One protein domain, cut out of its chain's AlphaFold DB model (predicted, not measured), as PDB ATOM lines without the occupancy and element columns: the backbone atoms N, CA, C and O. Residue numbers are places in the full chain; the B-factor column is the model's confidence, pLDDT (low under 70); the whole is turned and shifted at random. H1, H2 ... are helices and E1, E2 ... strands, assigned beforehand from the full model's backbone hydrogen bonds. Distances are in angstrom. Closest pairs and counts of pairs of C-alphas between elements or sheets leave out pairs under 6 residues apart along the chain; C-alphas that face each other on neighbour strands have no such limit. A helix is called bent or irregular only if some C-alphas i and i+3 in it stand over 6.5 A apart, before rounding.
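This is residues 3 to 56 of the 253 residues of the protein "Protein kinase domain-containing protein" of Capsella rubella (UniProt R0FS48). One helix, H1, packs along one face of a small, strongly twisted three-stranded sheet, making two layers in a rod of 41 by 18 by 15 A. The printed part has 54 residues, in order E1, H1, E2, E3; the antiparallel sheet runs E1, E3, E2. The class is mixed, and the whole is only just compact, close to loose, with radius of gyration of the C-alphas 12.0 A.

Find C-alpha 3 at (-19.408, 19.282, 19.598), where E1, residues 3 to 7, begins. H1, residues 8 to 24, runs 24.6 A; it is irregular, C-alphas 9 and 12 being 7.8 A apart. E2 holds residues 40 to 44; E3, residues 48 to 55, runs 22.4 A to C-alpha 55 at (-21.907, 21.589, 25.041).

Look at inner strand E3: N 4 and O 53 of E1 and E3 are 2.9 A apart, and in the hairpin E2 and E3, N 44 and O 48 are 2.8 A apart, both within hydrogen-bond range. H1 is on the sheet at height 8.8 A, over E1 and E3; its closest C-alphas to E3 are Arg 8 and Val 50, 4.5 A. In H1, 11 of 13 O i to N i+4 pairs are within range. E1, H1, E2 form a split strand-helix-strand unit, E3 between its strands, with right-handed crossover.

Ile 27 and Val 46 have the farthest C-alphas, 41.0 A. The link H1 to E2 is long; the printed part has no cut, and no printed residue is under 70 in pLDDT.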
ATOM      1  N   LYS A   3     -18.719  20.496  20.057       92.75
ATOM      2  CA  LYS A   3     -19.408  19.282  19.598       92.75
ATOM      3  C   LYS A   3     -18.669  18.097  20.220       92.75
ATOM      4  O   LYS A   3     -17.468  18.219  20.387       92.75
ATOM      5  N   LYS A   4     -19.366  17.017  20.581       92.94
ATOM      6  CA  LYS A   4     -18.790  15.690  20.870       92.94
ATOM      7  C   LYS A   4     -19.427  14.699  19.923       92.94
ATOM      8  O   LYS A   4     -20.657  14.650  19.857       92.94
ATOM      9  N   THR A   5     -18.625  13.942  19.179       92.00
ATOM     10  CA  THR A   5     -19.125  13.044  18.125       92.00
ATOM     11  C   THR A   5     -18.720  11.601  18.382       92.00
ATOM     12  O   THR A   5     -17.587  11.313  18.745       92.00
ATOM     13  N   SER A   6     -19.644  10.670  18.153       91.31
ATOM     14  CA  SER A   6     -19.374   9.237  18.233       91.31
ATOM     15  C   SER A   6     -20.020   8.489  17.072       91.31
ATOM     16  O   SER A   6     -20.954   8.973  16.429       91.31
ATOM     17  N   HIS A   7     -19.538   7.279  16.789       92.25
ATOM     18  CA  HIS A   7     -20.216   6.396  15.845       92.25
ATOM     19  C   HIS A   7     -21.628   6.077  16.335       92.25
ATOM     20  O   HIS A   7     -21.839   5.801  17.514       92.25
ATOM     21  N   ARG A   8     -22.591   5.993  15.409       90.69
ATOM     22  CA  ARG A   8     -24.004   5.742  15.739       90.69
ATOM     23  C   ARG A   8     -24.230   4.458  16.555       90.69
ATOM     24  O   ARG A   8     -25.171   4.406  17.343       90.69
ATOM     25  N   LYS A   9     -23.356   3.453  16.417       89.81
ATOM     26  CA  LYS A   9     -23.380   2.220  17.232       89.81
ATOM     27  C   LYS A   9     -23.173   2.453  18.738       89.81
ATOM     28  O   LYS A   9     -23.534   1.589  19.518       89.81
ATOM     29  N   TYR A  10     -22.620   3.598  19.138       87.31
ATOM     30  CA  TYR A  10     -22.418   3.994  20.538       87.31
ATOM     31  C   TYR A  10     -23.368   5.119  20.973       87.31
ATOM     32  O   TYR A  10     -23.118   5.793  21.971       87.31
ATOM     33  N   SER A  11     -24.453   5.345  20.223       89.69
ATOM     34  CA  SER A  11     -25.410   6.419  20.514       89.69
ATOM     35  C   SER A  11     -26.054   6.301  21.894       89.69
ATOM     36  O   SER A  11     -26.344   7.326  22.495       89.69
ATOM     37  N   GLU A  12     -26.189   5.094  22.445       90.00
ATOM     38  CA  GLU A  12     -26.691   4.883  23.808       90.00
ATOM     39  C   GLU A  12     -25.802   5.532  24.880       90.00
ATOM     40  O   GLU A  12     -26.321   6.139  25.816       90.00
ATOM     41  N   ASN A  13     -24.473   5.474  24.724       89.81
ATOM     42  CA  ASN A  13     -23.541   6.119  25.655       89.81
ATOM     43  C   ASN A  13     -23.653   7.642  25.575       89.81
ATOM     44  O   ASN A  13     -23.656   8.311  26.605       89.81
ATOM     45  N   LEU A  14     -23.783   8.178  24.359       91.12
ATOM     46  CA  LEU A  14     -23.924   9.618  24.144       91.12
ATOM     47  C   LEU A  14     -25.282  10.135  24.637       91.12
ATOM     48  O   LEU A  14     -25.375  11.231  25.179       91.12
ATOM     49  N   GLU A  15     -26.332   9.326  24.496       92.00
ATOM     50  CA  GLU A  15     -27.673   9.618  25.003       92.00
ATOM     51  C   GLU A  15     -27.719   9.561  26.526       92.00
ATOM     52  O   GLU A  15     -28.325  10.429  27.154       92.00
ATOM     53  N   LYS A  16     -27.024   8.597  27.136       92.25
ATOM     54  CA  LYS A  16     -26.814   8.569  28.584       92.25
ATOM     55  C   LYS A  16     -26.086   9.819  29.064       92.25
ATOM     56  O   LYS A  16     -26.581  10.493  29.961       92.25
ATOM     57  N   GLU A  17     -24.961  10.159  28.441       94.25
ATOM     58  CA  GLU A  17     -24.209  11.366  28.775       94.25
ATOM     59  C   GLU A  17     -25.094  12.614  28.670       94.25
ATOM     60  O   GLU A  17     -25.213  13.358  29.639       94.25
ATOM     61  N   ARG A  18     -25.819  12.795  27.559       93.81
ATOM     62  CA  ARG A  18     -26.760  13.910  27.373       93.81
ATOM     63  C   ARG A  18     -27.792  14.006  28.497       93.81
ATOM     64  O   ARG A  18     -28.032  15.104  28.998       93.81
ATOM     65  N   ARG A  19     -28.418  12.887  28.883       92.81
ATOM     66  CA  ARG A  19     -29.413  12.862  29.972       92.81
ATOM     67  C   ARG A  19     -28.812  13.333  31.293       92.81
ATOM     68  O   ARG A  19     -29.437  14.139  31.976       92.81
ATOM     69  N   ILE A  20     -27.603  12.874  31.617       94.06
ATOM     70  CA  ILE A  20     -26.889  13.269  32.836       94.06
ATOM     71  C   ILE A  20     -26.565  14.768  32.800       94.06
ATOM     72  O   ILE A  20     -26.895  15.486  33.741       94.06
ATOM     73  N   LEU A  21     -26.006  15.270  31.693       94.69
ATOM     74  CA  LEU A  21     -25.687  16.696  31.544       94.69
ATOM     75  C   LEU A  21     -26.937  17.583  31.698       94.69
ATOM     76  O   LEU A  21     -26.883  18.629  32.341       94.69
ATOM     77  N   LEU A  22     -28.082  17.164  31.147       93.00
ATOM     78  CA  LEU A  22     -29.344  17.895  31.295       93.00
ATOM     79  C   LEU A  22     -29.894  17.863  32.722       93.00
ATOM     80  O   LEU A  22     -30.420  18.878  33.170       93.00
ATOM     81  N   HIS A  23     -29.761  16.735  33.428       92.00
ATOM     82  CA  HIS A  23     -30.194  16.605  34.821       92.00
ATOM     83  C   HIS A  23     -29.496  17.628  35.727       92.00
ATOM     84  O   HIS A  23     -30.141  18.276  36.546       92.00
ATOM     85  N   PHE A  24     -28.189  17.823  35.536       92.25
ATOM     86  CA  PHE A  24     -27.393  18.733  36.360       92.25
ATOM     87  C   PHE A  24     -27.367  20.185  35.869       92.25
ATOM     88  O   PHE A  24     -26.925  21.060  36.613       92.25
ATOM     89  N   ASN A  25     -27.876  20.477  34.666       86.25
ATOM     90  CA  ASN A  25     -27.740  21.784  34.013       86.25
ATOM     91  C   ASN A  25     -28.219  22.972  34.877       86.25
ATOM     92  O   ASN A  25     -27.604  24.042  34.849       86.25
ATOM     93  N   SER A  26     -29.289  22.781  35.657       73.19
ATOM     94  CA  SER A  26     -29.870  23.804  36.541       73.19
ATOM     95  C   SER A  26     -29.467  23.681  38.013       73.19
ATOM     96  O   SER A  26     -29.890  24.510  38.812       73.19
ATOM     97  N   ILE A  27     -28.702  22.650  38.385       72.56
ATOM     98  CA  ILE A  27     -28.484  22.268  39.791       72.56
ATOM     99  C   ILE A  27     -27.004  22.361  40.174       72.56
ATOM    100  O   ILE A  27     -26.695  22.700  41.311       72.56
ATOM    101  N   ASN A  28     -26.087  22.101  39.238       71.50
ATOM    102  CA  ASN A  28     -24.662  22.009  39.529       71.50
ATOM    103  C   ASN A  28     -23.832  22.821  38.522       71.50
ATOM    104  O   ASN A  28     -23.919  22.627  37.310       71.50
ATOM    105  N   PHE A  29     -23.019  23.748  39.030       79.81
ATOM    106  CA  PHE A  29     -22.136  24.593  38.220       79.81
ATOM    107  C   PHE A  29     -20.804  23.907  37.871       79.81
ATOM    108  O   PHE A  29     -20.116  24.367  36.961       79.81
ATOM    109  N   ASN A  30     -20.489  22.786  38.521       89.69
ATOM    110  CA  ASN A  30     -19.253  22.012  38.389       89.69
ATOM    111  C   ASN A  30     -19.406  20.794  37.452       89.69
ATOM    112  O   ASN A  30     -18.580  19.883  37.463       89.69
ATOM    113  N   ILE A  31     -20.454  20.760  36.623       93.25
ATOM    114  CA  ILE A  31     -20.660  19.772  35.552       93.25
ATOM    115  C   ILE A  31     -20.842  20.521  34.232       93.25
ATOM    116  O   ILE A  31     -21.498  21.566  34.191       93.25
ATOM    117  N   VAL A  32     -20.240  20.009  33.155       93.69
ATOM    118  CA  VAL A  32     -20.336  20.624  31.823       93.69
ATOM    119  C   VAL A  32     -21.795  20.769  31.393       93.69
ATOM    120  O   VAL A  32     -22.607  19.860  31.543       93.69
ATOM    121  N   ARG A  33     -22.136  21.920  30.815       92.56
ATOM    122  CA  ARG A  33     -23.496  22.216  30.372       92.56
ATOM    123  C   ARG A  33     -23.736  21.848  28.913       92.56
ATOM    124  O   ARG A  33     -22.945  22.231  28.042       92.56
ATOM    125  N   PRO A  34     -24.863  21.188  28.604       93.56
ATOM    126  CA  PRO A  34     -25.291  21.007  27.230       93.56
ATOM    127  C   PRO A  34     -25.819  22.340  26.677       93.56
ATOM    128  O   PRO A  34     -26.565  23.053  27.345       93.56
ATOM    129  N   THR A  35     -25.474  22.676  25.434       92.62
ATOM    130  CA  THR A  35     -26.037  23.851  24.736       92.62
ATOM    131  C   THR A  35     -27.271  23.500  23.911       92.62
ATOM    132  O   THR A  35     -27.945  24.388  23.402       92.62
ATOM    133  N   SER A  36     -27.558  22.208  23.745       91.44
ATOM    134  CA  SER A  36     -28.752  21.699  23.076       91.44
ATOM    135  C   SER A  36     -29.250  20.443  23.790       91.44
ATOM    136  O   SER A  36     -28.432  19.600  24.168       91.44
ATOM    137  N   PRO A  37     -30.573  20.267  23.953       92.25
ATOM    138  CA  PRO A  37     -31.129  19.056  24.534       92.25
ATOM    139  C   PRO A  37     -31.240  17.904  23.526       92.25
ATOM    140  O   PRO A  37     -31.744  16.850  23.894       92.25
ATOM    141  N   ILE A  38     -30.818  18.068  22.270       92.44
ATOM    142  CA  ILE A  38     -31.053  17.100  21.186       92.44
ATOM    143  C   ILE A  38     -29.762  16.333  20.849       92.44
ATOM    144  O   ILE A  38     -28.675  16.912  20.869       92.44
ATOM    145  N   ILE A  39     -29.886  15.045  20.498       93.06
ATOM    146  CA  ILE A  39     -28.839  14.321  19.759       93.06
ATOM    147  C   ILE A  39     -28.996  14.569  18.267       93.06
ATOM    148  O   ILE A  39     -30.053  14.334  17.681       93.06
ATOM    149  N   TYR A  40     -27.899  14.970  17.645       93.81
ATOM    150  CA  TYR A  40     -27.810  15.179  16.211       93.81
ATOM    151  C   TYR A  40     -27.315  13.899  15.556       93.81
ATOM    152  O   TYR A  40     -26.331  13.320  16.006       93.81
ATOM    153  N   TYR A  41     -27.990  13.454  14.499       93.81
ATOM    154  CA  TYR A  41     -27.576  12.297  13.712       93.81
ATOM    155  C   TYR A  41     -27.162  12.756  12.324       93.81
ATOM    156  O   TYR A  41     -27.931  13.412  11.626       93.81
ATOM    157  N   GLU A  42     -25.960  12.372  11.914       93.31
ATOM    158  CA  GLU A  42     -25.373  12.778  10.641       93.31
ATOM    159  C   GLU A  42     -24.784  11.555   9.929       93.31
ATOM    160  O   GLU A  42     -24.433  10.544  10.549       93.31
ATOM    161  N   THR A  43     -24.692  11.627   8.602       94.19
ATOM    162  CA  THR A  43     -23.927  10.667   7.799       94.19
ATOM    163  C   THR A  43     -22.775  11.427   7.160       94.19
ATOM    164  O   THR A  43     -22.994  12.293   6.319       94.19
ATOM    165  N   LEU A  44     -21.560  11.130   7.612       90.25
ATOM    166  CA  LEU A  44     -20.321  11.705   7.101       90.25
ATOM    167  C   LEU A  44     -19.931  11.043   5.763       90.25
ATOM    168  O   LEU A  44     -20.482   9.985   5.419       90.25
ATOM    169  N   PRO A  45     -18.966  11.617   5.014       90.31
ATOM    170  CA  PRO A  45     -18.394  10.964   3.839       90.31
ATOM    171  C   PRO A  45     -17.987   9.511   4.127       90.31
ATOM    172  O   PRO A  45     -17.635   9.161   5.254       90.31
ATOM    173  N   VAL A  46     -18.034   8.654   3.102       88.94
ATOM    174  CA  VAL A  46     -17.798   7.197   3.223       88.94
ATOM    175  C   VAL A  46     -18.900   6.455   4.012       88.94
ATOM    176  O   VAL A  46     -18.665   5.408   4.606       88.94
ATOM    177  N   ASN A  47     -20.139   6.970   4.009       87.44
ATOM    178  CA  ASN A  47     -21.311   6.360   4.667       87.44
ATOM    179  C   ASN A  47     -21.144   6.121   6.182       87.44
ATOM    180  O   ASN A  47     -21.822   5.272   6.774       87.44
ATOM    181  N   ALA A  48     -20.271   6.885   6.840       90.62
ATOM    182  CA  ALA A  48     -20.064   6.784   8.275       90.62
ATOM    183  C   ALA A  48     -21.212   7.473   9.029       90.62
ATOM    184  O   ALA A  48     -21.342   8.695   9.033       90.62
ATOM    185  N   LYS A  49     -22.058   6.680   9.696       94.75
ATOM    186  CA  LYS A  49     -23.159   7.190  10.527       94.75
ATOM    187  C   LYS A  49     -22.643   7.581  11.909       94.75
ATOM    188  O   LYS A  49     -22.090   6.738  12.624       94.75
ATOM    189  N   VAL A  50     -22.891   8.822  12.307       95.12
ATOM    190  CA  VAL A  50     -22.458   9.383  13.592       95.12
ATOM    191  C   VAL A  50     -23.623  10.006  14.349       95.12
ATOM    192  O   VAL A  50     -24.678  10.298  13.779       95.12
ATOM    193  N   CYS A  51     -23.433  10.173  15.650       94.44
ATOM    194  CA  CYS A  51     -24.293  10.962  16.513       94.44
ATOM    195  C   CYS A  51     -23.456  11.959  17.316       94.44
ATOM    196  O   CYS A  51     -22.318  11.650  17.687       94.44
ATOM    197  N   SER A  52     -24.024  13.125  17.608       95.38
ATOM    198  CA  SER A  52     -23.323  14.203  18.296       95.38
ATOM    199  C   SER A  52     -24.197  14.925  19.314       95.38
ATOM    200  O   SER A  52     -25.407  15.056  19.131       95.38
ATOM    201  N   ILE A  53     -23.557  15.440  20.362       95.00
ATOM    202  CA  ILE A  53     -24.142  16.375  21.332       95.00
ATOM    203  C   ILE A  53     -23.334  17.670  21.340       95.00
ATOM    204  O   ILE A  53     -22.157  17.674  20.970       95.00
ATOM    205  N   TYR A  54     -23.969  18.761  21.760       94.25
ATOM    206  CA  TYR A  54     -23.335  20.074  21.850       94.25
ATOM    207  C   TYR A  54     -23.321  20.571  23.289       94.25
ATOM    208  O   TYR A  54     -24.317  20.464  24.007       94.25
ATOM    209  N   MET A  55     -22.186  21.130  23.688       94.06
ATOM    210  CA  MET A  55     -21.907  21.589  25.041       94.06
ATOM    211  C   MET A  55     -21.147  22.918  25.038       94.06
ATOM    212  O   MET A  55     -20.699  23.419  23.999       94.06
ATOM    213  N   GLU A  56     -21.047  23.534  26.210       92.44
ATOM    214  CA  GLU A  56     -20.217  24.720  26.404       92.44
ATOM    215  C   GLU A  56     -18.737  24.433  26.084       92.44
ATOM    216  O   GLU A  56     -18.271  23.298  26.145       92.44
TER     217      GLU A  56